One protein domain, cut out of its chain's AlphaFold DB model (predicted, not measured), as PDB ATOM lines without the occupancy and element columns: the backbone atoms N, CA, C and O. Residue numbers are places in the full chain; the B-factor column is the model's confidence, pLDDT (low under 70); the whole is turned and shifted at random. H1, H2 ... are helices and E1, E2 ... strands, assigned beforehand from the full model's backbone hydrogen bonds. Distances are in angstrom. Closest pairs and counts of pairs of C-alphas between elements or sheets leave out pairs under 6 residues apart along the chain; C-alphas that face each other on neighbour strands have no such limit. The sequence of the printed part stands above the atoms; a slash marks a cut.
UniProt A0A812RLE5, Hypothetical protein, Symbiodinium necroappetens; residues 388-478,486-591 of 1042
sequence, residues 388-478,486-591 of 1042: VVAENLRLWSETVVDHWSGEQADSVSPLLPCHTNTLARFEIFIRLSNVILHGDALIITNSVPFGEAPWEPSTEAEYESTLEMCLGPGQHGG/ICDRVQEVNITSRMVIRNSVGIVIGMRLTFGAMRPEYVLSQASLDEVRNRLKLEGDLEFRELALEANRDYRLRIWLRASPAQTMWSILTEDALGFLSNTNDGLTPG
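Overview. This is residues 388 to 478 and 486 to 591 of the 1042 residues of the protein "Hypothetical protein" of Symbiodinium necroappetens (UniProt A0A812RLE5). Two strongly twisted sheets of five strands lie face to face as a sandwich, their strands crossed at 53 degrees; H1 stands at one end of the long axis and H2 at the opposite end, where residues 537 to 543 stick out. The 197 printed residues run E1 H1 E2 E3 E4 E5 E6 E7 H2 E8 E9 E10 E11, two named helices and eleven named strands, with under half of the residues in them. The sheets, E1 - E2 - E9 - E4 - E5 and E6 - E7 - E3 - E10 - E11, are antiparallel throughout. The class is mixed, and the whole is compact, with a radius of gyration of the C-alphas of 17.6 A and spans of 53 by 43 by 28 A.

Arrangement. Begin with E1, residues 388 to 397, antiparallel to E2, residues 423 to 432; N 389 and O 431 are 2.8 A apart, within hydrogen-bond range. On E2's other side look for E9, residues 554 to 562, with N 426 and O 559 at 2.7 A. Next come E4, residues 466 to 471, with N 468 and O 556 at 2.8 A, and E5, residues 489 to 492, with N 469 and O 491 at 2.8 A. H1, residues 398 to 405, is on this sheet, over E1 at a height of 8.3 A, and stands up from it at 53 degrees. E5 runs on into E6, residues 495 to 502, at 68 degrees. E6 forms a hairpin with E7, residues 508 to 515, where N 499 and O 512 are 2.9 A apart. Beside E7 is E3, residues 441 to 447, with N 442 and O 513 at 2.8 A. E10, residues 569 to 575, follows with N 443 and O 573 at 2.8 A, and forms a hairpin with E11, residues 581 to 584, with N 574 and O 583 at 2.9 A. Between the sheets, 29 pairs of C-alphas are within 10 A. H2, residues 526 to 539, is on neither sheet; its closest C-alphas with E8, residues 547 to 549, are Val 532 and Leu 547, 7.5 A apart. E8 pairs with no named strand. In H1 and H2 every O i to N i+4 pair is within hydrogen-bond range.

Along the chain. Find C-alpha 388 at (26.669, -14.342, 31.829); E1 runs 25.6 A and bends by 56 degrees at residue 391. E2 measures 28.0 A, E9 25.5 A and H2 20.2 A. E11 ends at C-alpha 584, (25.890, -12.479, 36.513).

Size, cuts and confidence. The C-alphas farthest apart, Ser 411 and Gly 540, are 58.3 A apart. Residues 479 to 485 are not printed, and C-alphas 478 and 486 are 5.4 A apart across the cut. The long links are H1 to E2 and E3 to E4. Mean pLDDT of the printed part is 83.4; residues 471 to 478, 486 to 489, 527 and 534 to 544 are under 70.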
ATOM      1  N   VAL A 388      25.390 -14.337  32.536       94.56
ATOM      2  CA  VAL A 388      26.669 -14.342  31.829       94.56
ATOM      3  C   VAL A 388      27.084 -15.793  31.636       94.56
ATOM      4  O   VAL A 388      27.352 -16.508  32.602       94.56
ATOM      5  N   VAL A 389      27.138 -16.225  30.384       91.00
ATOM      6  CA  VAL A 389      27.683 -17.526  30.003       91.00
ATOM      7  C   VAL A 389      29.131 -17.309  29.600       91.00
ATOM      8  O   VAL A 389      29.401 -16.596  28.637       91.00
ATOM      9  N   ALA A 390      30.049 -17.882  30.373       88.75
ATOM     10  CA  ALA A 390      31.478 -17.845  30.105       88.75
ATOM     11  C   ALA A 390      31.939 -19.179  29.515       88.75
ATOM     12  O   ALA A 390      31.759 -20.229  30.131       88.75
ATOM     13  N   GLU A 391      32.558 -19.125  28.343       84.19
ATOM     14  CA  GLU A 391      33.043 -20.282  27.596       84.19
ATOM     15  C   GLU A 391      34.516 -20.084  27.204       84.19
ATOM     16  O   GLU A 391      35.018 -18.961  27.127       84.19
ATOM     17  N   ASN A 392      35.213 -21.196  26.941       77.31
ATOM     18  CA  ASN A 392      36.568 -21.220  26.375       77.31
ATOM     19  C   ASN A 392      37.583 -20.321  27.094       77.31
ATOM     20  O   ASN A 392      38.281 -19.530  26.460       77.31
ATOM     21  N   LEU A 393      37.678 -20.464  28.413       86.69
ATOM     22  CA  LEU A 393      38.696 -19.777  29.195       86.69
ATOM     23  C   LEU A 393      40.078 -20.282  28.783       86.69
ATOM     24  O   LEU A 393      40.337 -21.488  28.786       86.69
ATOM     25  N   ARG A 394      40.961 -19.354  28.424       87.94
ATOM     26  CA  ARG A 394      42.338 -19.655  28.044       87.94
ATOM     27  C   ARG A 394      43.302 -18.769  28.780       87.94
ATOM     28  O   ARG A 394      43.075 -17.574  28.936       87.94
ATOM     29  N   LEU A 395      44.408 -19.374  29.167       90.88
ATOM     30  CA  LEU A 395      45.552 -18.675  29.699       90.88
ATOM     31  C   LEU A 395      46.701 -18.834  28.713       90.88
ATOM     32  O   LEU A 395      47.123 -19.954  28.434       90.88
ATOM     33  N   TRP A 396      47.177 -17.714  28.186       91.00
ATOM     34  CA  TRP A 396      48.269 -17.663  27.225       91.00
ATOM     35  C   TRP A 396      49.470 -16.972  27.856       91.00
ATOM     36  O   TRP A 396      49.329 -15.862  28.365       91.00
ATOM     37  N   SER A 397      50.648 -17.586  27.812       91.38
ATOM     38  CA  SER A 397      51.869 -16.912  28.247       91.38
ATOM     39  C   SER A 397      52.239 -15.863  27.210       91.38
ATOM     40  O   SER A 397      51.808 -15.946  26.058       91.38
ATOM     41  N   GLU A 398      53.059 -14.894  27.602       89.50
ATOM     42  CA  GLU A 398      53.578 -13.866  26.694       89.50
ATOM     43  C   GLU A 398      54.182 -14.483  25.420       89.50
ATOM     44  O   GLU A 398      53.735 -14.188  24.318       89.50
ATOM     45  N   THR A 399      55.027 -15.506  25.569       87.25
ATOM     46  CA  THR A 399      55.614 -16.256  24.443       87.25
ATOM     47  C   THR A 399      54.590 -16.858  23.481       87.25
ATOM     48  O   THR A 399      54.836 -16.970  22.280       87.25
ATOM     49  N   VAL A 400      53.428 -17.277  23.987       88.88
ATOM     50  CA  VAL A 400      52.367 -17.839  23.149       88.88
ATOM     51  C   VAL A 400      51.560 -16.735  22.480       88.88
ATOM     52  O   VAL A 400      51.118 -16.904  21.343       88.88
ATOM     53  N   VAL A 401      51.393 -15.592  23.143       87.75
ATOM     54  CA  VAL A 401      50.824 -14.398  22.517       87.75
ATOM     55  C   VAL A 401      51.685 -13.959  21.333       87.75
ATOM     56  O   VAL A 401      51.133 -13.800  20.243       87.75
ATOM     57  N   ASP A 402      53.002 -13.876  21.516       86.44
ATOM     58  CA  ASP A 402      53.969 -13.476  20.484       86.44
ATOM     59  C   ASP A 402      54.011 -14.470  19.314       86.44
ATOM     60  O   ASP A 402      54.188 -14.104  18.147       86.44
ATOM     61  N   HIS A 403      53.780 -15.753  19.609       86.31
ATOM     62  CA  HIS A 403      53.627 -16.782  18.588       86.31
ATOM     63  C   HIS A 403      52.437 -16.549  17.674       86.31
ATOM     64  O   HIS A 403      52.575 -16.575  16.449       86.31
ATOM     65  N   TRP A 404      51.267 -16.302  18.255       83.25
ATOM     66  CA  TRP A 404      50.048 -16.117  17.477       83.25
ATOM     67  C   TRP A 404      49.911 -14.710  16.884       83.25
ATOM     68  O   TRP A 404      49.147 -14.542  15.933       83.25
ATOM     69  N   SER A 405      50.643 -13.712  17.391       81.44
ATOM     70  CA  SER A 405      50.758 -12.390  16.757       81.44
ATOM     71  C   SER A 405      51.690 -12.399  15.538       81.44
ATOM     72  O   SER A 405      51.614 -11.496  14.705       81.44
ATOM     73  N   GLY A 406      52.522 -13.437  15.393       82.62
ATOM     74  CA  GLY A 406      53.515 -13.555  14.328       82.62
ATOM     75  C   GLY A 406      54.829 -12.830  14.627       82.62
ATOM     76  O   GLY A 406      55.671 -12.732  13.735       82.62
ATOM     77  N   GLU A 407      55.021 -12.343  15.857       81.81
ATOM     78  CA  GLU A 407      56.263 -11.702  16.298       81.81
ATOM     79  C   GLU A 407      57.387 -12.726  16.512       81.81
ATOM     80  O   GLU A 407      58.526 -12.482  16.109       81.81
ATOM     81  N   GLN A 408      57.070 -13.905  17.065       83.19
ATOM     82  CA  GLN A 408      58.054 -14.965  17.313       83.19
ATOM     83  C   GLN A 408      57.493 -16.370  17.060       83.19
ATOM     84  O   GLN A 408      56.617 -16.846  17.763       83.19
ATOM     85  N   ALA A 409      58.053 -17.127  16.116       83.44
ATOM     86  CA  ALA A 409      57.629 -18.514  15.910       83.44
ATOM     87  C   ALA A 409      58.228 -19.467  16.970       83.44
ATOM     88  O   ALA A 409      59.432 -19.715  16.961       83.44
ATOM     89  N   ASP A 410      57.393 -20.061  17.833       83.31
ATOM     90  CA  ASP A 410      57.771 -21.143  18.748       83.31
ATOM     91  C   ASP A 410      56.880 -22.375  18.529       83.31
ATOM     92  O   ASP A 410      55.661 -22.312  18.638       83.31
ATOM     93  N   SER A 411      57.495 -23.516  18.212       83.38
ATOM     94  CA  SER A 411      56.780 -24.770  17.941       83.38
ATOM     95  C   SER A 411      56.314 -25.536  19.187       83.38
ATOM     96  O   SER A 411      55.531 -26.474  19.048       83.38
ATOM     97  N   VAL A 412      56.820 -25.199  20.381       87.94
ATOM     98  CA  VAL A 412      56.572 -25.968  21.614       87.94
ATOM     99  C   VAL A 412      55.797 -25.156  22.642       87.94
ATOM    100  O   VAL A 412      54.805 -25.661  23.163       87.94
ATOM    101  N   SER A 413      56.194 -23.906  22.903       84.31
ATOM    102  CA  SER A 413      55.566 -23.064  23.937       84.31
ATOM    103  C   SER A 413      54.028 -22.993  23.854       84.31
ATOM    104  O   SER A 413      53.392 -23.103  24.899       84.31
ATOM    105  N   PRO A 414      53.385 -22.918  22.664       87.31
ATOM    106  CA  PRO A 414      51.918 -22.908  22.543       87.31
ATOM    107  C   PRO A 414      51.197 -24.161  23.051       87.31
ATOM    108  O   PRO A 414      49.979 -24.133  23.214       87.31
ATOM    109  N   LEU A 415      51.921 -25.260  23.264       88.62
ATOM    110  CA  LEU A 415      51.383 -26.530  23.753       88.62
ATOM    111  C   LEU A 415      51.513 -26.679  25.276       88.62
ATOM    112  O   LEU A 415      51.056 -27.682  25.828       88.62
ATOM    113  N   LEU A 416      52.164 -25.726  25.946       91.56
ATOM    114  CA  LEU A 416      52.493 -25.799  27.363       91.56
ATOM    115  C   LEU A 416      51.615 -24.841  28.186       91.56
ATOM    116  O   LEU A 416      51.295 -23.744  27.727       91.56
ATOM    117  N   PRO A 417      51.205 -25.234  29.406       91.94
ATOM    118  CA  PRO A 417      50.488 -24.341  30.310       91.94
ATOM    119  C   PRO A 417      51.391 -23.195  30.780       91.94
ATOM    120  O   PRO A 417      52.611 -23.322  30.823       91.94
ATOM    121  N   CYS A 418      50.797 -22.075  31.178       93.00
ATOM    122  CA  CYS A 418      51.569 -20.917  31.632       93.00
ATOM    123  C   CYS A 418      52.212 -21.155  32.994       93.00
ATOM    124  O   CYS A 418      51.661 -21.877  33.828       93.00
ATOM    125  N   HIS A 419      53.330 -20.478  33.235       93.69
ATOM    126  CA  HIS A 419      53.993 -20.510  34.526       93.69
ATOM    127  C   HIS A 419      53.244 -19.682  35.579       93.69
ATOM    128  O   HIS A 419      52.563 -18.692  35.297       93.69
ATOM    129  N   THR A 420      53.373 -20.088  36.836       92.00
ATOM    130  CA  THR A 420      52.879 -19.324  37.984       92.00
ATOM    131  C   THR A 420      53.666 -18.034  38.147       92.00
ATOM    132  O   THR A 420      54.885 -18.032  37.991       92.00
ATOM    133  N   ASN A 421      52.993 -16.952  38.532       89.25
ATOM    134  CA  ASN A 421      53.570 -15.623  38.753       89.25
ATOM    135  C   ASN A 421      54.208 -14.967  37.507       89.25
ATOM    136  O   ASN A 421      54.764 -13.868  37.597       89.25
ATOM    137  N   THR A 422      54.090 -15.589  36.332       91.81
ATOM    138  CA  THR A 422      54.428 -14.951  35.057       91.81
ATOM    139  C   THR A 422      53.242 -14.167  34.523       91.81
ATOM    140  O   THR A 422      52.083 -14.506  34.790       91.81
ATOM    141  N   LEU A 423      53.542 -13.110  33.773       93.00
ATOM    142  CA  LEU A 423      52.526 -12.356  33.066       93.00
ATOM    143  C   LEU A 423      51.908 -13.236  31.970       93.00
ATOM    144  O   LEU A 423      52.609 -13.893  31.202       93.00
ATOM    145  N   ALA A 424      50.584 -13.265  31.927       93.62
ATOM    146  CA  ALA A 424      49.825 -14.064  30.988       93.62
ATOM    147  C   ALA A 424      48.577 -13.305  30.535       93.62
ATOM    148  O   ALA A 424      47.985 -12.525  31.287       93.62
ATOM    149  N   ARG A 425      48.155 -13.560  29.299       92.94
ATOM    150  CA  ARG A 425      46.895 -13.075  28.753       92.94
ATOM    151  C   ARG A 425      45.808 -14.106  29.012       92.94
ATOM    152  O   ARG A 425      45.797 -15.192  28.436       92.94
ATOM    153  N   PHE A 426      44.875 -13.741  29.869       92.00
ATOM    154  CA  PHE A 426      43.635 -14.452  30.089       92.00
ATOM    155  C   PHE A 426      42.604 -14.031  29.043       92.00
ATOM    156  O   PHE A 426      42.263 -12.854  28.916       92.00
ATOM    157  N   GLU A 427      42.123 -14.998  28.272       90.62
ATOM    158  CA  GLU A 427      41.067 -14.808  27.286       90.62
ATOM    159  C   GLU A 427      39.818 -15.563  27.716       90.62
ATOM    160  O   GLU A 427      39.874 -16.743  28.061       90.62
ATOM    161  N   ILE A 428      38.681 -14.880  27.669       89.44
ATOM    162  CA  ILE A 428      37.387 -15.444  28.029       89.44
ATOM    163  C   ILE A 428      36.333 -15.006  27.027       89.44
ATOM    164  O   ILE A 428      36.263 -13.835  26.640       89.44
ATOM    165  N   PHE A 429      35.512 -15.957  26.601       87.94
ATOM    166  CA  PHE A 429      34.388 -15.682  25.724       87.94
ATOM    167  C   PHE A 429      33.136 -15.581  26.573       87.94
ATOM    168  O   PHE A 429      32.831 -16.491  27.341       87.94
ATOM    169  N   ILE A 430      32.440 -14.456  26.468       91.31
ATOM    170  CA  ILE A 430      31.237 -14.190  27.245       91.31
ATOM    171  C   ILE A 430      30.050 -13.947  26.322       91.31
ATOM    172  O   ILE A 430      30.152 -13.245  25.314       91.31
ATOM    173  N   ARG A 431      28.908 -14.506  26.712       90.69
ATOM    174  CA  ARG A 431      27.596 -14.219  26.136       90.69
ATOM    175  C   ARG A 431      26.667 -13.750  27.244       90.69
ATOM    176  O   ARG A 431      26.624 -14.339  28.323       90.69
ATOM    177  N   LEU A 432      25.932 -12.683  26.972       92.12
ATOM    178  CA  LEU A 432      25.052 -12.023  27.935       92.12
ATOM    179  C   LEU A 432      23.598 -12.298  27.568       92.12
ATOM    180  O   LEU A 432      23.270 -12.266  26.387       92.12
ATOM    181  N   SER A 433      22.713 -12.521  28.537       91.50
ATOM    182  CA  SER A 433      21.278 -12.648  28.243       91.50
ATOM    183  C   SER A 433      20.525 -11.316  28.284       91.50
ATOM    184  O   SER A 433      19.404 -11.259  27.790       91.50
ATOM    185  N   ASN A 434      21.117 -10.272  28.873       88.75
ATOM    186  CA  ASN A 434      20.540  -8.933  28.988       88.75
ATOM    187  C   ASN A 434      21.482  -7.881  28.385       88.75
ATOM    188  O   ASN A 434      22.707  -8.022  28.449       88.75
ATOM    189  N   VAL A 435      20.907  -6.818  27.825       88.94
ATOM    190  CA  VAL A 435      21.649  -5.698  27.234       88.94
ATOM    191  C   VAL A 435      22.390  -4.872  28.290       88.94
ATOM    192  O   VAL A 435      21.945  -4.748  29.436       88.94
ATOM    193  N   ILE A 436      23.498  -4.255  27.875       89.69
ATOM    194  CA  ILE A 436      24.301  -3.325  28.684       89.69
ATOM    195  C   ILE A 436      24.272  -1.957  28.010       89.69
ATOM    196  O   ILE A 436      24.441  -1.862  26.793       89.69
ATOM    197  N   LEU A 437      24.056  -0.901  28.790       89.12
ATOM    198  CA  LEU A 437      23.908   0.469  28.304       89.12
ATOM    199  C   LEU A 437      25.190   1.289  28.495       89.12
ATOM    200  O   LEU A 437      26.063   0.966  29.298       89.12
ATOM    201  N   HIS A 438      25.297   2.395  27.767       88.62
ATOM    202  CA  HIS A 438      26.385   3.359  27.885       88.62
ATOM    203  C   HIS A 438      26.533   3.866  29.325       88.62
ATOM    204  O   HIS A 438      25.601   4.470  29.858       88.62
ATOM    205  N   GLY A 439      27.705   3.669  29.935       87.69
ATOM    206  CA  GLY A 439      28.002   4.023  31.328       87.69
ATOM    207  C   GLY A 439      27.785   2.893  32.343       87.69
ATOM    208  O   GLY A 439      28.167   3.050  33.500       87.69
ATOM    209  N   ASP A 440      27.214   1.761  31.927       91.62
ATOM    210  CA  ASP A 440      27.191   0.539  32.736       91.62
ATOM    211  C   ASP A 440      28.599  -0.085  32.799       91.62
ATOM    212  O   ASP A 440      29.487   0.242  31.997       91.62
ATOM    213  N   ALA A 441      28.807  -0.990  33.756       93.06
ATOM    214  CA  ALA A 441      30.108  -1.599  34.007       93.06
ATOM    215  C   ALA A 441      30.078  -3.131  33.962       93.06
ATOM    216  O   ALA A 441      29.140  -3.752  34.452       93.06
ATOM    217  N   LEU A 442      31.143  -3.737  33.436       94.69
ATOM    218  CA  LEU A 442      31.489  -5.150  33.595       94.69
ATOM    219  C   LEU A 442      32.502  -5.283  34.729       94.69
ATOM    220  O   LEU A 442      33.547  -4.634  34.728       94.69
ATOM    221  N   ILE A 443      32.190  -6.134  35.693       94.81
ATOM    222  CA  ILE A 443      33.010  -6.419  36.860       94.81
ATOM    223  C   ILE A 443      33.437  -7.867  36.792       94.81
ATOM    224  O   ILE A 443      32.615  -8.776  36.665       94.81
ATOM    225  N   ILE A 444      34.742  -8.061  36.886       93.69
ATOM    226  CA  ILE A 444      35.356  -9.373  36.834       93.69
ATOM    227  C   ILE A 444      36.262  -9.480  38.026       93.69
ATOM    228  O   ILE A 444      37.216  -8.717  38.153       93.69
ATOM    229  N   THR A 445      35.949 -10.425  38.892       93.44
ATOM    230  CA  THR A 445      36.747 -10.728  40.066       93.44
ATOM    231  C   THR A 445      37.032 -12.209  40.121       93.44
ATOM    232  O   THR A 445      36.249 -13.033  39.648       93.44
ATOM    233  N   ASN A 446      38.163 -12.562  40.704       91.56
ATOM    234  CA  ASN A 446      38.503 -13.938  40.987       91.56
ATOM    235  C   ASN A 446      38.613 -14.145  42.496       91.56
ATOM    236  O   ASN A 446      39.084 -13.296  43.251       91.56
ATOM    237  N   SER A 447      38.144 -15.305  42.928       89.44
ATOM    238  CA  SER A 447      38.198 -15.750  44.312       89.44
ATOM    239  C   SER A 447      38.998 -17.041  44.403       89.44
ATOM    240  O   SER A 447      39.062 -17.817  43.447       89.44
ATOM    241  N   VAL A 448      39.633 -17.236  45.552       85.88
ATOM    242  CA  VAL A 448      40.475 -18.392  45.859       85.88
ATOM    243  C   VAL A 448      40.088 -18.976  47.213       85.88
ATOM    244  O   VAL A 448      39.553 -18.242  48.056       85.88
ATOM    245  N   PRO A 449      40.356 -20.271  47.448       80.50
ATOM    246  CA  PRO A 449      40.312 -20.855  48.779       80.50
ATOM    247  C   PRO A 449      41.162 -20.059  49.784       80.50
ATOM    248  O   PRO A 449      42.129 -19.380  49.431       80.50
ATOM    249  N   PHE A 450      40.788 -20.123  51.061       75.94
ATOM    250  CA  PHE A 450      41.439 -19.340  52.111       75.94
ATOM    251  C   PHE A 450      42.939 -19.672  52.215       75.94
ATOM    252  O   PHE A 450      43.301 -20.819  52.456       75.94
ATOM    253  N   GLY A 451      43.797 -18.653  52.086       74.06
ATOM    254  CA  GLY A 451      45.256 -18.782  52.202       74.06
ATOM    255  C   GLY A 451      46.014 -18.895  50.875       74.06
ATOM    256  O   GLY A 451      47.240 -18.836  50.889       74.06
ATOM    257  N   GLU A 452      45.317 -19.002  49.743       81.31
ATOM    258  CA  GLU A 452      45.938 -19.021  48.417       81.31
ATOM    259  C   GLU A 452      46.002 -17.619  47.785       81.31
ATOM    260  O   GLU A 452      45.277 -16.700  48.174       81.31
ATOM    261  N   ALA A 453      46.897 -17.438  46.810       82.19
ATOM    262  CA  ALA A 453      47.033 -16.177  46.088       82.19
ATOM    263  C   ALA A 453      46.053 -16.128  44.901       82.19
ATOM    264  O   ALA A 453      46.019 -17.069  44.107       82.19
ATOM    265  N   PRO A 454      45.262 -15.059  44.725       87.56
ATOM    266  CA  PRO A 454      44.467 -14.870  43.521       87.56
ATOM    267  C   PRO A 454      45.363 -14.502  42.329       87.56
ATOM    268  O   PRO A 454      46.508 -14.094  42.474       87.56
ATOM    269  N   TRP A 455      44.817 -14.647  41.129       87.44
ATOM    270  CA  TRP A 455      45.341 -14.029  39.914       87.44
ATOM    271  C   TRP A 455      45.285 -12.512  40.043       87.44
ATOM    272  O   TRP A 455      44.260 -11.981  40.469       87.44
ATOM    273  N   GLU A 456      46.354 -11.834  39.637       90.44
ATOM    274  CA  GLU A 456      46.481 -10.385  39.791       90.44
ATOM    275  C   GLU A 456      46.439  -9.694  38.424       90.44
ATOM    276  O   GLU A 456      47.429  -9.740  37.689       90.44
ATOM    277  N   PRO A 457      45.314  -9.059  38.046       90.62
ATOM    278  CA  PRO A 457      45.241  -8.187  36.881       90.62
ATOM    279  C   PRO A 457      46.384  -7.176  36.807       90.62
ATOM    280  O   PRO A 457      46.686  -6.491  37.786       90.62
ATOM    281  N   SER A 458      46.985  -7.059  35.623       88.75
ATOM    282  CA  SER A 458      48.033  -6.080  35.361       88.75
ATOM    283  C   SER A 458      47.471  -4.659  35.449       88.75
ATOM    284  O   SER A 458      46.367  -4.370  34.984       88.75
ATOM    285  N   THR A 459      48.244  -3.764  36.061       82.75
ATOM    286  CA  THR A 459      47.956  -2.321  36.136       82.75
ATOM    287  C   THR A 459      48.803  -1.503  35.165       82.75
ATOM    288  O   THR A 459      48.752  -0.275  35.187       82.75
ATOM    289  N   GLU A 460      49.642  -2.166  34.376       85.25
ATOM    290  CA  GLU A 460      50.595  -1.527  33.476       85.25
ATOM    291  C   GLU A 460      49.900  -1.078  32.186       85.25
ATOM    292  O   GLU A 460      49.078  -1.799  31.623       85.25
ATOM    293  N   ALA A 461      50.229   0.129  31.717       79.50
ATOM    294  CA  ALA A 461      49.568   0.745  30.566       79.50
ATOM    295  C   ALA A 461      49.837   0.009  29.240       79.50
ATOM    296  O   ALA A 461      49.044   0.119  28.315       79.50
ATOM    297  N   GLU A 462      50.936  -0.740  29.145       84.50
ATOM    298  CA  GLU A 462      51.298  -1.519  27.950       84.50
ATOM    299  C   GLU A 462      50.414  -2.768  27.783       84.50
ATOM    300  O   GLU A 462      50.216  -3.254  26.672       84.50
ATOM    301  N   TYR A 463      49.810  -3.245  28.873       85.69
ATOM    302  CA  TYR A 463      49.047  -4.488  28.930       85.69
ATOM    303  C   TYR A 463      47.543  -4.219  29.084       85.69
ATOM    304  O   TYR A 463      46.877  -4.695  30.008       85.69
ATOM    305  N   GLU A 464      46.994  -3.422  28.165       82.75
ATOM    306  CA  GLU A 464      45.594  -3.009  28.215       82.75
ATOM    307  C   GLU A 464      44.608  -4.172  28.026       82.75
ATOM    308  O   GLU A 464      44.811  -5.083  27.221       82.75
ATOM    309  N   SER A 465      43.489  -4.119  28.756       87.88
ATOM    310  CA  SER A 465      42.383  -5.063  28.571       87.88
ATOM    311  C   SER A 465      41.507  -4.644  27.395       87.88
ATOM    312  O   SER A 465      41.056  -3.494  27.337       87.88
ATOM    313  N   THR A 466      41.215  -5.578  26.495       89.81
ATOM    314  CA  THR A 466      40.382  -5.332  25.312       89.81
ATOM    315  C   THR A 466      39.121  -6.179  25.359       89.81
ATOM    316  O   THR A 466      39.123  -7.315  25.840       89.81
ATOM    317  N   LEU A 467      38.020  -5.616  24.867       90.38
ATOM    318  CA  LEU A 467      36.772  -6.337  24.658       90.38
ATOM    319  C   LEU A 467      36.422  -6.241  23.182       90.38
ATOM    320  O   LEU A 467      36.302  -5.152  22.628       90.38
ATOM    321  N   GLU A 468      36.256  -7.386  22.546       89.25
ATOM    322  CA  GLU A 468      36.040  -7.479  21.113       89.25
ATOM    323  C   GLU A 468      34.718  -8.176  20.834       89.25
ATOM    324  O   GLU A 468      34.379  -9.202  21.424       89.25
ATOM    325  N   MET A 469      33.963  -7.604  19.912       86.69
ATOM    326  CA  MET A 469      32.675  -8.101  19.474       86.69
ATOM    327  C   MET A 469      32.818  -8.836  18.150       86.69
ATOM    328  O   MET A 469      33.500  -8.372  17.236       86.69
ATOM    329  N   CYS A 470      32.114  -9.956  18.031       77.69
ATOM    330  CA  CYS A 470      32.173 -10.784  16.842       77.69
ATOM    331  C   CYS A 470      31.210 -10.342  15.717       77.69
ATOM    332  O   CYS A 470      30.072  -9.941  15.992       77.69
ATOM    333  N   LEU A 471      31.650 -10.403  14.450       67.75
ATOM    334  CA  LEU A 471      30.905 -10.025  13.235       67.75
ATOM    335  C   LEU A 471      31.039 -11.128  12.150       67.75
ATOM    336  O   LEU A 471      32.151 -11.432  11.723       67.75
ATOM    337  N   GLY A 472      29.926 -11.703  11.657       55.88
ATOM    338  CA  GLY A 472      29.942 -12.750  10.613       55.88
ATOM    339  C   GLY A 472      28.549 -13.237  10.146       55.88
ATOM    340  O   GLY A 472      27.553 -12.953  10.813       55.88
ATOM    341  N   PRO A 473      28.448 -13.935   8.989       39.16
ATOM    342  CA  PRO A 473      27.179 -14.281   8.322       39.16
ATOM    343  C   PRO A 473      26.365 -15.407   8.991       39.16
ATOM    344  O   PRO A 473      25.207 -15.611   8.631       39.16
ATOM    345  N   GLY A 474      26.926 -16.106   9.979       49.53
ATOM    346  CA  GLY A 474      26.176 -16.892  10.961       49.53
ATOM    347  C   GLY A 474      26.353 -16.224  12.319       49.53
ATOM    348  O   GLY A 474      27.478 -16.101  12.783       49.53
ATOM    349  N   GLN A 475      25.275 -15.743  12.936       51.09
ATOM    350  CA  GLN A 475      25.292 -14.856  14.114       51.09
ATOM    351  C   GLN A 475      25.780 -15.502  15.437       51.09
ATOM    352  O   GLN A 475      25.471 -15.001  16.513       51.09
ATOM    353  N   HIS A 476      26.571 -16.573  15.374       52.47
ATOM    354  CA  HIS A 476      27.215 -17.213  16.520       52.47
ATOM    355  C   HIS A 476      28.675 -17.500  16.168       52.47
ATOM    356  O   HIS A 476      28.953 -18.159  15.164       52.47
ATOM    357  N   GLY A 477      29.607 -16.996  16.978       51.56
ATOM    358  CA  GLY A 477      31.009 -17.375  16.872       51.56
ATOM    359  C   GLY A 477      31.141 -18.855  17.222       51.56
ATOM    360  O   GLY A 477      30.670 -19.298  18.266       51.56
ATOM    361  N   GLY A 478      31.734 -19.636  16.325       51.78
ATOM    362  CA  GLY A 478      31.960 -21.066  16.527       51.78
ATOM    363  C   GLY A 478      33.376 -21.349  17.013       51.78
ATOM    364  O   GLY A 478      34.293 -20.559  16.799       51.78
ATOM    365  N   ILE A 486      36.286 -18.973  15.584       60.50
ATOM    366  CA  ILE A 486      36.069 -18.450  14.238       60.50
ATOM    367  C   ILE A 486      35.246 -17.178  14.374       60.50
ATOM    368  O   ILE A 486      34.064 -17.217  14.719       60.50
ATOM    369  N   CYS A 487      35.879 -16.054  14.071       65.56
ATOM    370  CA  CYS A 487      35.187 -14.795  13.904       65.56
ATOM    371  C   CYS A 487      35.791 -14.042  12.728       65.56
ATOM    372  O   CYS A 487      36.908 -13.532  12.817       65.56
ATOM    373  N   ASP A 488      35.057 -14.009  11.616       57.69
ATOM    374  CA  ASP A 488      35.544 -13.482  10.339       57.69
ATOM    375  C   ASP A 488      35.924 -11.998  10.426       57.69
ATOM    376  O   ASP A 488      36.813 -11.530   9.712       57.69
ATOM    377  N   ARG A 489      35.243 -11.240  11.294       67.12
ATOM    378  CA  ARG A 489      35.553  -9.844  11.611       67.12
ATOM    379  C   ARG A 489      35.337  -9.595  13.099       67.12
ATOM    380  O   ARG A 489      34.323  -9.997  13.658       67.12
ATOM    381  N   VAL A 490      36.261  -8.887  13.733       77.75
ATOM    382  CA  VAL A 490      36.116  -8.419  15.117       77.75
ATOM    383  C   VAL A 490      36.058  -6.898  15.141       77.75
ATOM    384  O   VAL A 490      36.712  -6.240  14.334       77.75
ATOM    385  N   GLN A 491      35.269  -6.345  16.057       81.94
ATOM    386  CA  GLN A 491      35.217  -4.911  16.324       81.94
ATOM    387  C   GLN A 491      35.483  -4.673  17.804       81.94
ATOM    388  O   GLN A 491      34.804  -5.238  18.658       81.94
ATOM    389  N   GLU A 492      36.456  -3.821  18.106       81.69
ATOM    390  CA  GLU A 492      36.746  -3.436  19.482       81.69
ATOM    391  C   GLU A 492      35.594  -2.603  20.061       81.69
ATOM    392  O   GLU A 492      35.067  -1.692  19.405       81.69
ATOM    393  N   VAL A 493      35.187  -2.954  21.279       84.31
ATOM    394  CA  VAL A 493      34.188  -2.243  22.073       84.31
ATOM    395  C   VAL A 493      34.871  -1.083  22.783       84.31
ATOM    396  O   VAL A 493      35.928  -1.238  23.390       84.31
ATOM    397  N   ASN A 494      34.234   0.083  22.754       86.25
ATOM    398  CA  ASN A 494      34.747   1.270  23.420       86.25
ATOM    399  C   ASN A 494      34.681   1.116  24.953       86.25
ATOM    400  O   ASN A 494      33.590   1.076  25.524       86.25
ATOM    401  N   ILE A 495      35.833   1.053  25.621       87.88
ATOM    402  CA  ILE A 495      35.950   1.045  27.086       87.88
ATOM    403  C   ILE A 495      36.334   2.461  27.535       87.88
ATOM    404  O   ILE A 495      37.396   2.961  27.180       87.88
ATOM    405  N   THR A 496      35.474   3.120  28.315       87.25
ATOM    406  CA  THR A 496      35.657   4.519  28.747       87.25
ATOM    407  C   THR A 496      36.451   4.652  30.039       87.25
ATOM    408  O   THR A 496      37.112   5.665  30.260       87.25
ATOM    409  N   SER A 497      36.388   3.648  30.913       88.00
ATOM    410  CA  SER A 497      37.129   3.628  32.171       88.00
ATOM    411  C   SER A 497      37.518   2.208  32.549       88.00
ATOM    412  O   SER A 497      36.771   1.260  32.304       88.00
ATOM    413  N   ARG A 498      38.689   2.073  33.172       88.31
ATOM    414  CA  ARG A 498      39.206   0.822  33.723       88.31
ATOM    415  C   ARG A 498      39.662   1.084  35.154       88.31
ATOM    416  O   ARG A 498      40.461   1.988  35.391       88.31
ATOM    417  N   MET A 499      39.156   0.313  36.108       90.31
ATOM    418  CA  MET A 499      39.549   0.403  37.516       90.31
ATOM    419  C   MET A 499      39.870  -0.986  38.049       90.31
ATOM    420  O   MET A 499      39.118  -1.925  37.814       90.31
ATOM    421  N   VAL A 500      40.960  -1.128  38.795       91.00
ATOM    422  CA  VAL A 500      41.280  -2.389  39.471       91.00
ATOM    423  C   VAL A 500      40.512  -2.532  40.779       91.00
ATOM    424  O   VAL A 500      40.313  -1.560  41.508       91.00
ATOM    425  N   ILE A 501      40.102  -3.757  41.092       92.44
ATOM    426  CA  ILE A 501      39.393  -4.100  42.323       92.44
ATOM    427  C   ILE A 501      40.389  -4.752  43.269       92.44
ATOM    428  O   ILE A 501      41.088  -5.692  42.893       92.44
ATOM    429  N   ARG A 502      40.453  -4.251  44.503       91.69
ATOM    430  CA  ARG A 502      41.346  -4.771  45.539       91.69
ATOM    431  C   ARG A 502      40.551  -5.439  46.650       91.69
ATOM    432  O   ARG A 502      39.481  -4.958  47.017       91.69
ATOM    433  N   ASN A 503      41.084  -6.531  47.190       87.00
ATOM    434  CA  ASN A 503      40.539  -7.137  48.402       87.00
ATOM    435  C   ASN A 503      40.880  -6.294  49.646       87.00
ATOM    436  O   ASN A 503      41.585  -5.286  49.570       87.00
ATOM    437  N   SER A 504      40.416  -6.730  50.820       85.81
ATOM    438  CA  SER A 504      40.662  -6.048  52.102       85.81
ATOM    439  C   SER A 504      42.142  -5.943  52.498       85.81
ATOM    440  O   SER A 504      42.475  -5.160  53.383       85.81
ATOM    441  N   VAL A 505      43.024  -6.720  51.862       84.19
ATOM    442  CA  VAL A 505      44.479  -6.745  52.096       84.19
ATOM    443  C   VAL A 505      45.233  -5.928  51.026       84.19
ATOM    444  O   VAL A 505      46.450  -5.800  51.079       84.19
ATOM    445  N   GLY A 506      44.524  -5.330  50.060       84.62
ATOM    446  CA  GLY A 506      45.104  -4.491  49.006       84.62
ATOM    447  C   GLY A 506      45.583  -5.243  47.757       84.62
ATOM    448  O   GLY A 506      46.055  -4.594  46.818       84.62
ATOM    449  N   ILE A 507      45.424  -6.569  47.704       84.75
ATOM    450  CA  ILE A 507      45.763  -7.405  46.540       84.75
ATOM    451  C   ILE A 507      44.741  -7.154  45.433       84.75
ATOM    452  O   ILE A 507      43.543  -7.067  45.716       84.75
ATOM    453  N   VAL A 508      45.198  -7.027  44.184       88.81
ATOM    454  CA  VAL A 508      44.308  -6.868  43.027       88.81
ATOM    455  C   VAL A 508      43.648  -8.209  42.722       88.81
ATOM    456  O   VAL A 508      44.333  -9.177  42.430       88.81
ATOM    457  N   ILE A 509      42.320  -8.258  42.791       90.75
ATOM    458  CA  ILE A 509      41.510  -9.476  42.616       90.75
ATOM    459  C   ILE A 509      40.548  -9.376  41.434       90.75
ATOM    460  O   ILE A 509      39.580 -10.123  41.336       90.75
ATOM    461  N   GLY A 510      40.703  -8.353  40.598       92.12
ATOM    462  CA  GLY A 510      39.748  -8.096  39.540       92.12
ATOM    463  C   GLY A 510      39.811  -6.696  38.968       92.12
ATOM    464  O   GLY A 510      40.688  -5.894  39.293       92.12
ATOM    465  N   MET A 511      38.832  -6.402  38.124       93.06
ATOM    466  CA  MET A 511      38.685  -5.130  37.438       93.06
ATOM    467  C   MET A 511      37.223  -4.775  37.186       93.06
ATOM    468  O   MET A 511      36.356  -5.639  37.077       93.06
ATOM    469  N   ARG A 512      36.981  -3.473  37.065       93.94
ATOM    470  CA  ARG A 512      35.740  -2.840  36.639       93.94
ATOM    471  C   ARG A 512      36.010  -2.103  35.330       93.94
ATOM    472  O   ARG A 512      36.855  -1.208  35.289       93.94
ATOM    473  N   LEU A 513      35.296  -2.485  34.281       92.69
ATOM    474  CA  LEU A 513      35.367  -1.901  32.945       92.69
ATOM    475  C   LEU A 513      34.060  -1.157  32.674       92.69
ATOM    476  O   LEU A 513      33.003  -1.779  32.685       92.69
ATOM    477  N   THR A 514      34.116   0.150  32.439       92.38
ATOM    478  CA  THR A 514      32.944   0.960  32.070       92.38
ATOM    479  C   THR A 514      32.905   1.142  30.560       92.38
ATOM    480  O   THR A 514      33.944   1.391  29.944       92.38
ATOM    481  N   PHE A 515      31.722   1.039  29.956       89.81
ATOM    482  CA  PHE A 515      31.592   1.044  28.498       89.81
ATOM    483  C   PHE A 515      31.094   2.364  27.914       89.81
ATOM    484  O   PHE A 515      30.226   3.045  28.467       89.81
ATOM    485  N   GLY A 516      31.647   2.684  26.746       87.50
ATOM    486  CA  GLY A 516      31.170   3.702  25.821       87.50
ATOM    487  C   GLY A 516      29.976   3.208  25.004       87.50
ATOM    488  O   GLY A 516      29.650   2.022  24.999       87.50
ATOM    489  N   ALA A 517      29.322   4.122  24.291       85.69
ATOM    490  CA  ALA A 517      28.248   3.751  23.385       85.69
ATOM    491  C   ALA A 517      28.777   2.946  22.186       85.69
ATOM    492  O   ALA A 517      29.818   3.271  21.602       85.69
ATOM    493  N   MET A 518      28.041   1.902  21.809       84.19
ATOM    494  CA  MET A 518      28.254   1.151  20.580       84.19
ATOM    495  C   MET A 518      27.809   2.003  19.393       84.19
ATOM    496  O   MET A 518      26.758   2.644  19.424       84.19
ATOM    497  N   ARG A 519      28.591   1.996  18.308       78.56
ATOM    498  CA  ARG A 519      28.190   2.717  17.096       78.56
ATOM    499  C   ARG A 519      26.900   2.112  16.521       78.56
ATOM    500  O   ARG A 519      26.821   0.885  16.423       78.56
ATOM    501  N   PRO A 520      25.938   2.934  16.057       75.12
ATOM    502  CA  PRO A 520      24.652   2.448  15.545       75.12
ATOM    503  C   PRO A 520      24.769   1.434  14.401       75.12
ATOM    504  O   PRO A 520      23.940   0.542  14.278       75.12
ATOM    505  N   GLU A 521      25.821   1.544  13.585       75.38
ATOM    506  CA  GLU A 521      26.118   0.649  12.456       75.38
ATOM    507  C   GLU A 521      26.407  -0.809  12.855       75.38
ATOM    508  O   GLU A 521      26.327  -1.702  12.013       75.38
ATOM    509  N   TYR A 522      26.716  -1.059  14.130       74.88
ATOM    510  CA  TYR A 522      27.028  -2.390  14.651       74.88
ATOM    511  C   TYR A 522      25.890  -3.037  15.442       74.88
ATOM    512  O   TYR A 522      26.020  -4.206  15.822       74.88
ATOM    513  N   VAL A 523      24.792  -2.305  15.654       75.62
ATOM    514  CA  VAL A 523      23.583  -2.813  16.302       75.62
ATOM    515  C   VAL A 523      22.771  -3.580  15.263       75.62
ATOM    516  O   VAL A 523      22.218  -2.997  14.331       75.62
ATOM    517  N   LEU A 524      22.739  -4.903  15.388       70.19
ATOM    518  CA  LEU A 524      22.119  -5.799  14.407       70.19
ATOM    519  C   LEU A 524      20.725  -6.250  14.845       70.19
ATOM    520  O   LEU A 524      19.888  -6.593  14.009       70.19
ATOM    521  N   SER A 525      20.472  -6.275  16.155       73.19
ATOM    522  CA  SER A 525      19.238  -6.815  16.715       73.19
ATOM    523  C   SER A 525      18.186  -5.722  16.903       73.19
ATOM    524  O   SER A 525      18.263  -4.896  17.816       73.19
ATOM    525  N   GLN A 526      17.135  -5.769  16.078       73.12
ATOM    526  CA  GLN A 526      15.950  -4.927  16.270       73.12
ATOM    527  C   GLN A 526      15.282  -5.198  17.629       73.12
ATOM    528  O   GLN A 526      14.786  -4.271  18.262       73.12
ATOM    529  N   ALA A 527      15.340  -6.446  18.111       69.12
ATOM    530  CA  ALA A 527      14.826  -6.826  19.423       69.12
ATOM    531  C   ALA A 527      15.587  -6.133  20.563       69.12
ATOM    532  O   ALA A 527      14.957  -5.664  21.505       69.12
ATOM    533  N   SER A 528      16.912  -5.985  20.448       71.81
ATOM    534  CA  SER A 528      17.724  -5.265  21.438       71.81
ATOM    535  C   SER A 528      17.390  -3.769  21.451       71.81
ATOM    536  O   SER A 528      17.296  -3.162  22.513       71.81
ATOM    537  N   LEU A 529      17.139  -3.165  20.283       73.69
ATOM    538  CA  LEU A 529      16.684  -1.771  20.189       73.69
ATOM    539  C   LEU A 529      15.283  -1.569  20.780       73.69
ATOM    540  O   LEU A 529      15.023  -0.564  21.448       73.69
ATOM    541  N   ASP A 530      14.375  -2.513  20.537       72.44
ATOM    542  CA  ASP A 530      13.025  -2.478  21.092       72.44
ATOM    543  C   ASP A 530      13.040  -2.711  22.613       72.44
ATOM    544  O   ASP A 530      12.289  -2.051  23.332       72.44
ATOM    545  N   GLU A 531      13.939  -3.560  23.120       71.88
ATOM    546  CA  GLU A 531      14.182  -3.757  24.553       71.88
ATOM    547  C   GLU A 531      14.667  -2.467  25.223       71.88
ATOM    548  O   GLU A 531      14.064  -2.040  26.209       71.88
ATOM    549  N   VAL A 532      15.670  -1.786  24.655       71.19
ATOM    550  CA  VAL A 532      16.139  -0.476  25.147       71.19
ATOM    551  C   VAL A 532      14.986   0.532  25.173       71.19
ATOM    552  O   VAL A 532      14.756   1.193  26.188       71.19
ATOM    553  N   ARG A 533      14.193   0.608  24.093       70.88
ATOM    554  CA  ARG A 533      13.036   1.514  24.012       70.88
ATOM    555  C   ARG A 533      11.973   1.192  25.066       70.88
ATOM    556  O   ARG A 533      11.350   2.108  25.600       70.88
ATOM    557  N   ASN A 534      11.739  -0.086  25.353       67.50
ATOM    558  CA  ASN A 534      10.764  -0.516  26.354       67.50
ATOM    559  C   ASN A 534      11.265  -0.281  27.785       67.50
ATOM    560  O   ASN A 534      10.475   0.148  28.625       67.50
ATOM    561  N   ARG A 535      12.563  -0.472  28.055       65.56
ATOM    562  CA  ARG A 535      13.185  -0.170  29.356       65.56
ATOM    563  C   ARG A 535      13.067   1.310  29.709       65.56
ATOM    564  O   ARG A 535      12.589   1.642  30.789       65.56
ATOM    565  N   LEU A 536      13.389   2.185  28.756       63.94
ATOM    566  CA  LEU A 536      13.299   3.637  28.936       63.94
ATOM    567  C   LEU A 536      11.862   4.106  29.225       63.94
ATOM    568  O   LEU A 536      11.653   5.045  29.986       63.94
ATOM    569  N   LYS A 537      10.843   3.423  28.684       63.16
ATOM    570  CA  LYS A 537       9.434   3.712  29.008       63.16
ATOM    571  C   LYS A 537       9.044   3.315  30.436       63.16
ATOM    572  O   LYS A 537       8.142   3.933  30.994       63.16
ATOM    573  N   LEU A 538       9.667   2.277  30.993       57.97
ATOM    574  CA  LEU A 538       9.380   1.748  32.333       57.97
ATOM    575  C   LEU A 538      10.107   2.520  33.440       57.97
ATOM    576  O   LEU A 538       9.549   2.684  34.520       57.97
ATOM    577  N   GLU A 539      11.325   2.999  33.176       58.00
ATOM    578  CA  GLU A 539      12.159   3.690  34.173       58.00
ATOM    579  C   GLU A 539      11.843   5.198  34.287       58.00
ATOM    580  O   GLU A 539      12.340   5.862  35.189       58.00
ATOM    581  N   GLY A 540      10.958   5.740  33.438       52.81
ATOM    582  CA  GLY A 540      10.474   7.127  33.529       52.81
ATOM    583  C   GLY A 540      11.531   8.197  33.229       52.81
ATOM    584  O   GLY A 540      11.230   9.387  33.330       52.81
ATOM    585  N   ASP A 541      12.738   7.777  32.847       50.59
ATOM    586  CA  ASP A 541      13.894   8.638  32.642       50.59
ATOM    587  C   ASP A 541      14.007   9.061  31.170       50.59
ATOM    588  O   ASP A 541      13.960   8.245  30.245       50.59
ATOM    589  N   LEU A 542      14.104  10.372  30.950       46.94
ATOM    590  CA  LEU A 542      14.075  11.014  29.629       46.94
ATOM    591  C   LEU A 542      15.448  11.046  28.934       46.94
ATOM    592  O   LEU A 542      15.539  11.530  27.803       46.94
ATOM    593  N   GLU A 543      16.509  10.535  29.563       56.28
ATOM    594  CA  GLU A 543      17.827  10.431  28.936       56.28
ATOM    595  C   GLU A 543      17.975   9.097  28.196       56.28
ATOM    596  O   GLU A 543      18.100   8.023  28.782       56.28
ATOM    597  N   PHE A 544      17.954   9.167  26.866       59.38
ATOM    598  CA  PHE A 544      18.163   8.014  25.997       59.38
ATOM    599  C   PHE A 544      19.607   7.512  26.152       59.38
ATOM    600  O   PHE A 544      20.527   8.036  25.526       59.38
ATOM    601  N   ARG A 545      19.826   6.506  27.007       70.12
ATOM    602  CA  ARG A 545      21.132   5.844  27.126       70.12
ATOM    603  C   ARG A 545      21.333   4.913  25.931       70.12
ATOM    604  O   ARG A 545      20.516   4.034  25.668       70.12
ATOM    605  N   GLU A 546      22.419   5.132  25.198       82.00
ATOM    606  CA  GLU A 546      22.781   4.329  24.027       82.00
ATOM    607  C   GLU A 546      23.211   2.909  24.435       82.00
ATOM    608  O   GLU A 546      23.644   2.670  25.562       82.00
ATOM    609  N   LEU A 547      23.082   1.948  23.520       86.75
ATOM    610  CA  LEU A 547      23.473   0.556  23.749       86.75
ATOM    611  C   LEU A 547      25.003   0.434  23.794       86.75
ATOM    612  O   LEU A 547      25.675   0.999  22.940       86.75
ATOM    613  N   ALA A 548      25.554  -0.319  24.745       88.88
ATOM    614  CA  ALA A 548      26.987  -0.614  24.836       88.88
ATOM    615  C   ALA A 548      27.312  -2.063  24.444       88.88
ATOM    616  O   ALA A 548      28.264  -2.285  23.699       88.88
ATOM    617  N   LEU A 549      26.513  -3.039  24.901       90.12
ATOM    618  CA  LEU A 549      26.623  -4.456  24.523       90.12
ATOM    619  C   LEU A 549      25.225  -5.050  24.279       90.12
ATOM    620  O   LEU A 549      24.291  -4.815  25.046       90.12
ATOM    621  N   GLU A 550      25.088  -5.817  23.202       87.56
ATOM    622  CA  GLU A 550      23.874  -6.533  22.815       87.56
ATOM    623  C   GLU A 550      23.722  -7.843  23.600       87.56
ATOM    624  O   GLU A 550      24.692  -8.557  23.857       87.56
ATOM    625  N   ALA A 551      22.476  -8.199  23.915       87.56
ATOM    626  CA  ALA A 551      22.145  -9.524  24.419       87.56
ATOM    627  C   ALA A 551      22.344 -10.599  23.333       87.56
ATOM    628  O   ALA A 551      22.198 -10.344  22.138       87.56
ATOM    629  N   ASN A 552      22.628 -11.825  23.773       85.50
ATOM    630  CA  ASN A 552      22.825 -13.036  22.974       85.50
ATOM    631  C   ASN A 552      23.929 -12.939  21.912       85.50
ATOM    632  O   ASN A 552      23.917 -13.683  20.931       85.50
ATOM    633  N   ARG A 553      24.901 -12.052  22.133       84.44
ATOM    634  CA  ARG A 553      26.065 -11.869  21.272       84.44
ATOM    635  C   ARG A 553      27.340 -12.355  21.950       84.44
ATOM    636  O   ARG A 553      27.472 -12.257  23.169       84.44
ATOM    637  N   ASP A 554      28.258 -12.878  21.141       85.81
ATOM    638  CA  ASP A 554      29.548 -13.378  21.610       85.81
ATOM    639  C   ASP A 554      30.579 -12.250  21.667       85.81
ATOM    640  O   ASP A 554      30.851 -11.573  20.666       85.81
ATOM    641  N   TYR A 555      31.173 -12.095  22.844       88.81
ATOM    642  CA  TYR A 555      32.246 -11.153  23.111       88.81
ATOM    643  C   TYR A 555      33.497 -11.894  23.563       88.81
ATOM    644  O   TYR A 555      33.427 -12.812  24.378       88.81
ATOM    645  N   ARG A 556      34.655 -11.470  23.061       90.31
ATOM    646  CA  ARG A 556      35.968 -11.933  23.506       90.31
ATOM    647  C   ARG A 556      36.582 -10.869  24.394       90.31
ATOM    648  O   ARG A 556      36.900  -9.780  23.924       90.31
ATOM    649  N   LEU A 557      36.772 -11.196  25.660       91.12
ATOM    650  CA  LEU A 557      37.482 -10.350  26.600       91.12
ATOM    651  C   LEU A 557      38.914 -10.853  26.773       91.12
ATOM    652  O   LEU A 557      39.141 -12.047  26.968       91.12
ATOM    653  N   ARG A 558      39.867  -9.924  26.731       91.44
ATOM    654  CA  ARG A 558      41.295 -10.174  26.916       91.44
ATOM    655  C   ARG A 558      41.799  -9.345  28.083       91.44
ATOM    656  O   ARG A 558      41.650  -8.125  28.084       91.44
ATOM    657  N   ILE A 559      42.392 -10.010  29.063       91.75
ATOM    658  CA  ILE A 559      42.931  -9.399  30.275       91.75
ATOM    659  C   ILE A 559      44.355  -9.896  30.471       91.75
ATOM    660  O   ILE A 559      44.602 -11.094  30.413       91.75
ATOM    661  N   TRP A 560      45.283  -8.998  30.773       93.19
ATOM    662  CA  TRP A 560      46.616  -9.378  31.229       93.19
ATOM    663  C   TRP A 560      46.663  -9.473  32.748       93.19
ATOM    664  O   TRP A 560      46.096  -8.632  33.447       93.19
ATOM    665  N   LEU A 561      47.327 -10.502  33.266       93.12
ATOM    666  CA  LEU A 561      47.402 -10.780  34.696       93.12
ATOM    667  C   LEU A 561      48.617 -11.636  35.057       93.12
ATOM    668  O   LEU A 561      49.199 -12.299  34.200       93.12
ATOM    669  N   ARG A 562      48.993 -11.647  36.336       92.00
ATOM    670  CA  ARG A 562      49.925 -12.635  36.890       92.00
ATOM    671  C   ARG A 562      49.146 -13.883  37.262       92.00
ATOM    672  O   ARG A 562      48.219 -13.824  38.073       92.00
ATOM    673  N   ALA A 563      49.502 -14.998  36.638       91.19
ATOM    674  CA  ALA A 563      48.763 -16.238  36.805       91.19
ATOM    675  C   ALA A 563      49.058 -16.896  38.163       91.19
ATOM    676  O   ALA A 563      50.201 -16.900  38.623       91.19
ATOM    677  N   SER A 564      48.041 -17.472  38.805       88.81
ATOM    678  CA  SER A 564      48.197 -18.163  40.092       88.81
ATOM    679  C   SER A 564      48.211 -19.688  39.932       88.81
ATOM    680  O   SER A 564      47.498 -20.198  39.061       88.81
ATOM    681  N   PRO A 565      48.941 -20.422  40.800       86.19
ATOM    682  CA  PRO A 565      48.801 -21.877  40.927       86.19
ATOM    683  C   PRO A 565      47.458 -22.310  41.527       86.19
ATOM    684  O   PRO A 565      47.107 -23.484  41.459       86.19
ATOM    685  N   ALA A 566      46.728 -21.387  42.154       85.69
ATOM    686  CA  ALA A 566      45.460 -21.663  42.811       85.69
ATOM    687  C   ALA A 566      44.343 -21.965  41.803       85.69
ATOM    688  O   ALA A 566      44.195 -21.264  40.793       85.69
ATOM    689  N   GLN A 567      43.484 -22.932  42.133       86.12
ATOM    690  CA  GLN A 567      42.214 -23.108  41.432       86.12
ATOM    691  C   GLN A 567      41.297 -21.935  41.791       86.12
ATOM    692  O   GLN A 567      40.828 -21.807  42.922       86.12
ATOM    693  N   THR A 568      41.042 -21.058  40.822       88.00
ATOM    694  CA  THR A 568      40.262 -19.834  41.046       88.00
ATOM    695  C   THR A 568      38.824 -19.980  40.567       88.00
ATOM    696  O   THR A 568      38.555 -20.702  39.607       88.00
ATOM    697  N   MET A 569      37.902 -19.275  41.220       91.25
ATOM    698  CA  MET A 569      36.513 -19.130  40.782       91.25
ATOM    699  C   MET A 569      36.275 -17.684  40.353       91.25
ATOM    700  O   MET A 569      36.447 -16.752  41.148       91.25
ATOM    701  N   TRP A 570      35.907 -17.499  39.090       91.56
ATOM    702  CA  TRP A 570      35.686 -16.206  38.459       91.56
ATOM    703  C   TRP A 570      34.222 -15.793  38.564       91.56
ATOM    704  O   TRP A 570      33.316 -16.501  38.117       91.56
ATOM    705  N   SER A 571      34.009 -14.606  39.117       93.25
ATOM    706  CA  SER A 571      32.741 -13.892  39.136       93.25
ATOM    707  C   SER A 571      32.756 -12.826  38.057       93.25
ATOM    708  O   SER A 571      33.573 -11.909  38.087       93.25
ATOM    709  N   ILE A 572      31.840 -12.958  37.106       94.75
ATOM    710  CA  ILE A 572      31.666 -12.056  35.975       94.75
ATOM    711  C   ILE A 572      30.247 -11.533  36.066       94.75
ATOM    712  O   ILE A 572      29.282 -12.288  35.927       94.75
ATOM    713  N   LEU A 573      30.123 -10.242  36.323       94.94
ATOM    714  CA  LEU A 573      28.835  -9.600  36.498       94.94
ATOM    715  C   LEU A 573      28.825  -8.218  35.878       94.94
ATOM    716  O   LEU A 573      29.870  -7.614  35.664       94.94
ATOM    717  N   THR A 574      27.638  -7.709  35.584       94.50
ATOM    718  CA  THR A 574      27.476  -6.355  35.063       94.50
ATOM    719  C   THR A 574      26.574  -5.558  35.980       94.50
ATOM    720  O   THR A 574      25.618  -6.096  36.540       94.50
ATOM    721  N   GLU A 575      26.878  -4.278  36.133       93.44
ATOM    722  CA  GLU A 575      26.107  -3.329  36.928       93.44
ATOM    723  C   GLU A 575      25.610  -2.202  36.038       93.44
ATOM    724  O   GLU A 575      26.334  -1.739  35.153       93.44
ATOM    725  N   ASP A 576      24.389  -1.742  36.292       87.12
ATOM    726  CA  ASP A 576      23.924  -0.495  35.702       87.12
ATOM    727  C   ASP A 576      24.584   0.737  36.353       87.12
ATOM    728  O   ASP A 576      25.314   0.636  37.342       87.12
ATOM    729  N   ALA A 577      24.331   1.927  35.804       78.88
ATOM    730  CA  ALA A 577      24.853   3.185  36.348       78.88
ATOM    731  C   ALA A 577      24.445   3.473  37.808       78.88
ATOM    732  O   ALA A 577      25.095   4.285  38.465       78.88
ATOM    733  N   LEU A 578      23.394   2.826  38.321       82.38
ATOM    734  CA  LEU A 578      22.949   2.951  39.711       82.38
ATOM    735  C   LEU A 578      23.598   1.899  40.628       82.38
ATOM    736  O   LEU A 578      23.367   1.914  41.836       82.38
ATOM    737  N   GLY A 579      24.423   1.005  40.074       83.81
ATOM    738  CA  GLY A 579      25.088  -0.073  40.802       83.81
ATOM    739  C   GLY A 579      24.214  -1.310  41.010       83.81
ATOM    740  O   GLY A 579      24.566  -2.170  41.816       83.81
ATOM    741  N   PHE A 580      23.075  -1.433  40.319       86.38
ATOM    742  CA  PHE A 580      22.258  -2.642  40.392       86.38
ATOM    743  C   PHE A 580      22.752  -3.706  39.418       86.38
ATOM    744  O   PHE A 580      23.055  -3.439  38.255       86.38
ATOM    745  N   LEU A 581      22.761  -4.947  39.898       90.38
ATOM    746  CA  LEU A 581      23.162  -6.123  39.136       90.38
ATOM    747  C   LEU A 581      22.250  -6.330  37.912       90.38
ATOM    748  O   LEU A 581      21.040  -6.518  38.055       90.38
ATOM    749  N   SER A 582      22.835  -6.318  36.713       91.56
ATOM    750  CA  SER A 582      22.132  -6.494  35.439       91.56
ATOM    751  C   SER A 582      22.396  -7.849  34.781       91.56
ATOM    752  O   SER A 582      21.461  -8.410  34.218       91.56
ATOM    753  N   ASN A 583      23.598  -8.418  34.912       95.00
ATOM    754  CA  ASN A 583      23.928  -9.798  34.529       95.00
ATOM    755  C   ASN A 583      24.899 -10.421  35.545       95.00
ATOM    756  O   ASN A 583      25.663  -9.697  36.178       95.00
ATOM    757  N   THR A 584      24.909 -11.749  35.688       95.19
ATOM    758  CA  THR A 584      25.890 -12.479  36.513       95.19
ATOM    759  C   THR A 584      26.100 -13.920  36.034       95.19
ATOM    760  O   THR A 584      25.196 -14.534  35.463       95.19
ATOM    761  N   ASN A 585      27.289 -14.480  36.268       94.69
ATOM    762  CA  ASN A 585      27.561 -15.922  36.177       94.69
ATOM    763  C   ASN A 585      27.464 -16.635  37.544       94.69
ATOM    764  O   ASN A 585      27.768 -17.825  37.624       94.69
ATOM    765  N   ASP A 586      27.077 -15.916  38.602       92.00
ATOM    766  CA  ASP A 586      27.017 -16.366  40.001       92.00
ATOM    767  C   ASP A 586      28.371 -16.782  40.616       92.00
ATOM    768  O   ASP A 586      28.406 -17.455  41.642       92.00
ATOM    769  N   GLY A 587      29.507 -16.393  40.021       89.62
ATOM    770  CA  GLY A 587      30.827 -16.784  40.537       89.62
ATOM    771  C   GLY A 587      31.190 -18.247  40.291       89.62
ATOM    772  O   GLY A 587      32.084 -18.775  40.945       89.62
ATOM    773  N   LEU A 588      30.497 -18.914  39.363       86.62
ATOM    774  CA  LEU A 588      30.600 -20.359  39.144       86.62
ATOM    775  C   LEU A 588      31.565 -20.761  38.019       86.62
ATOM    776  O   LEU A 588      31.600 -21.928  37.640       86.62
ATOM    777  N   THR A 589      32.338 -19.827  37.461       89.69
ATOM    778  CA  THR A 589      33.258 -20.133  36.357       89.69
ATOM    779  C   THR A 589      34.644 -20.508  36.898       89.69
ATOM    780  O   THR A 589      35.341 -19.625  37.398       89.69
ATOM    781  N   PRO A 590      35.085 -21.774  36.799       88.25
ATOM    782  CA  PRO A 590      36.428 -22.155  37.222       88.25
ATOM    783  C   PRO A 590      37.476 -21.561  36.274       88.25
ATOM    784  O   PRO A 590      37.328 -21.620  35.055       88.25
ATOM    785  N   GLY A 591      38.539 -20.989  36.831       83.06
ATOM    786  CA  GLY A 591      39.688 -20.503  36.073       83.06
ATOM    787  C   GLY A 591      40.605 -21.637  35.624       83.06
ATOM    788  O   GLY A 591      40.618 -22.718  36.216       83.06
TER     789      GLY A 591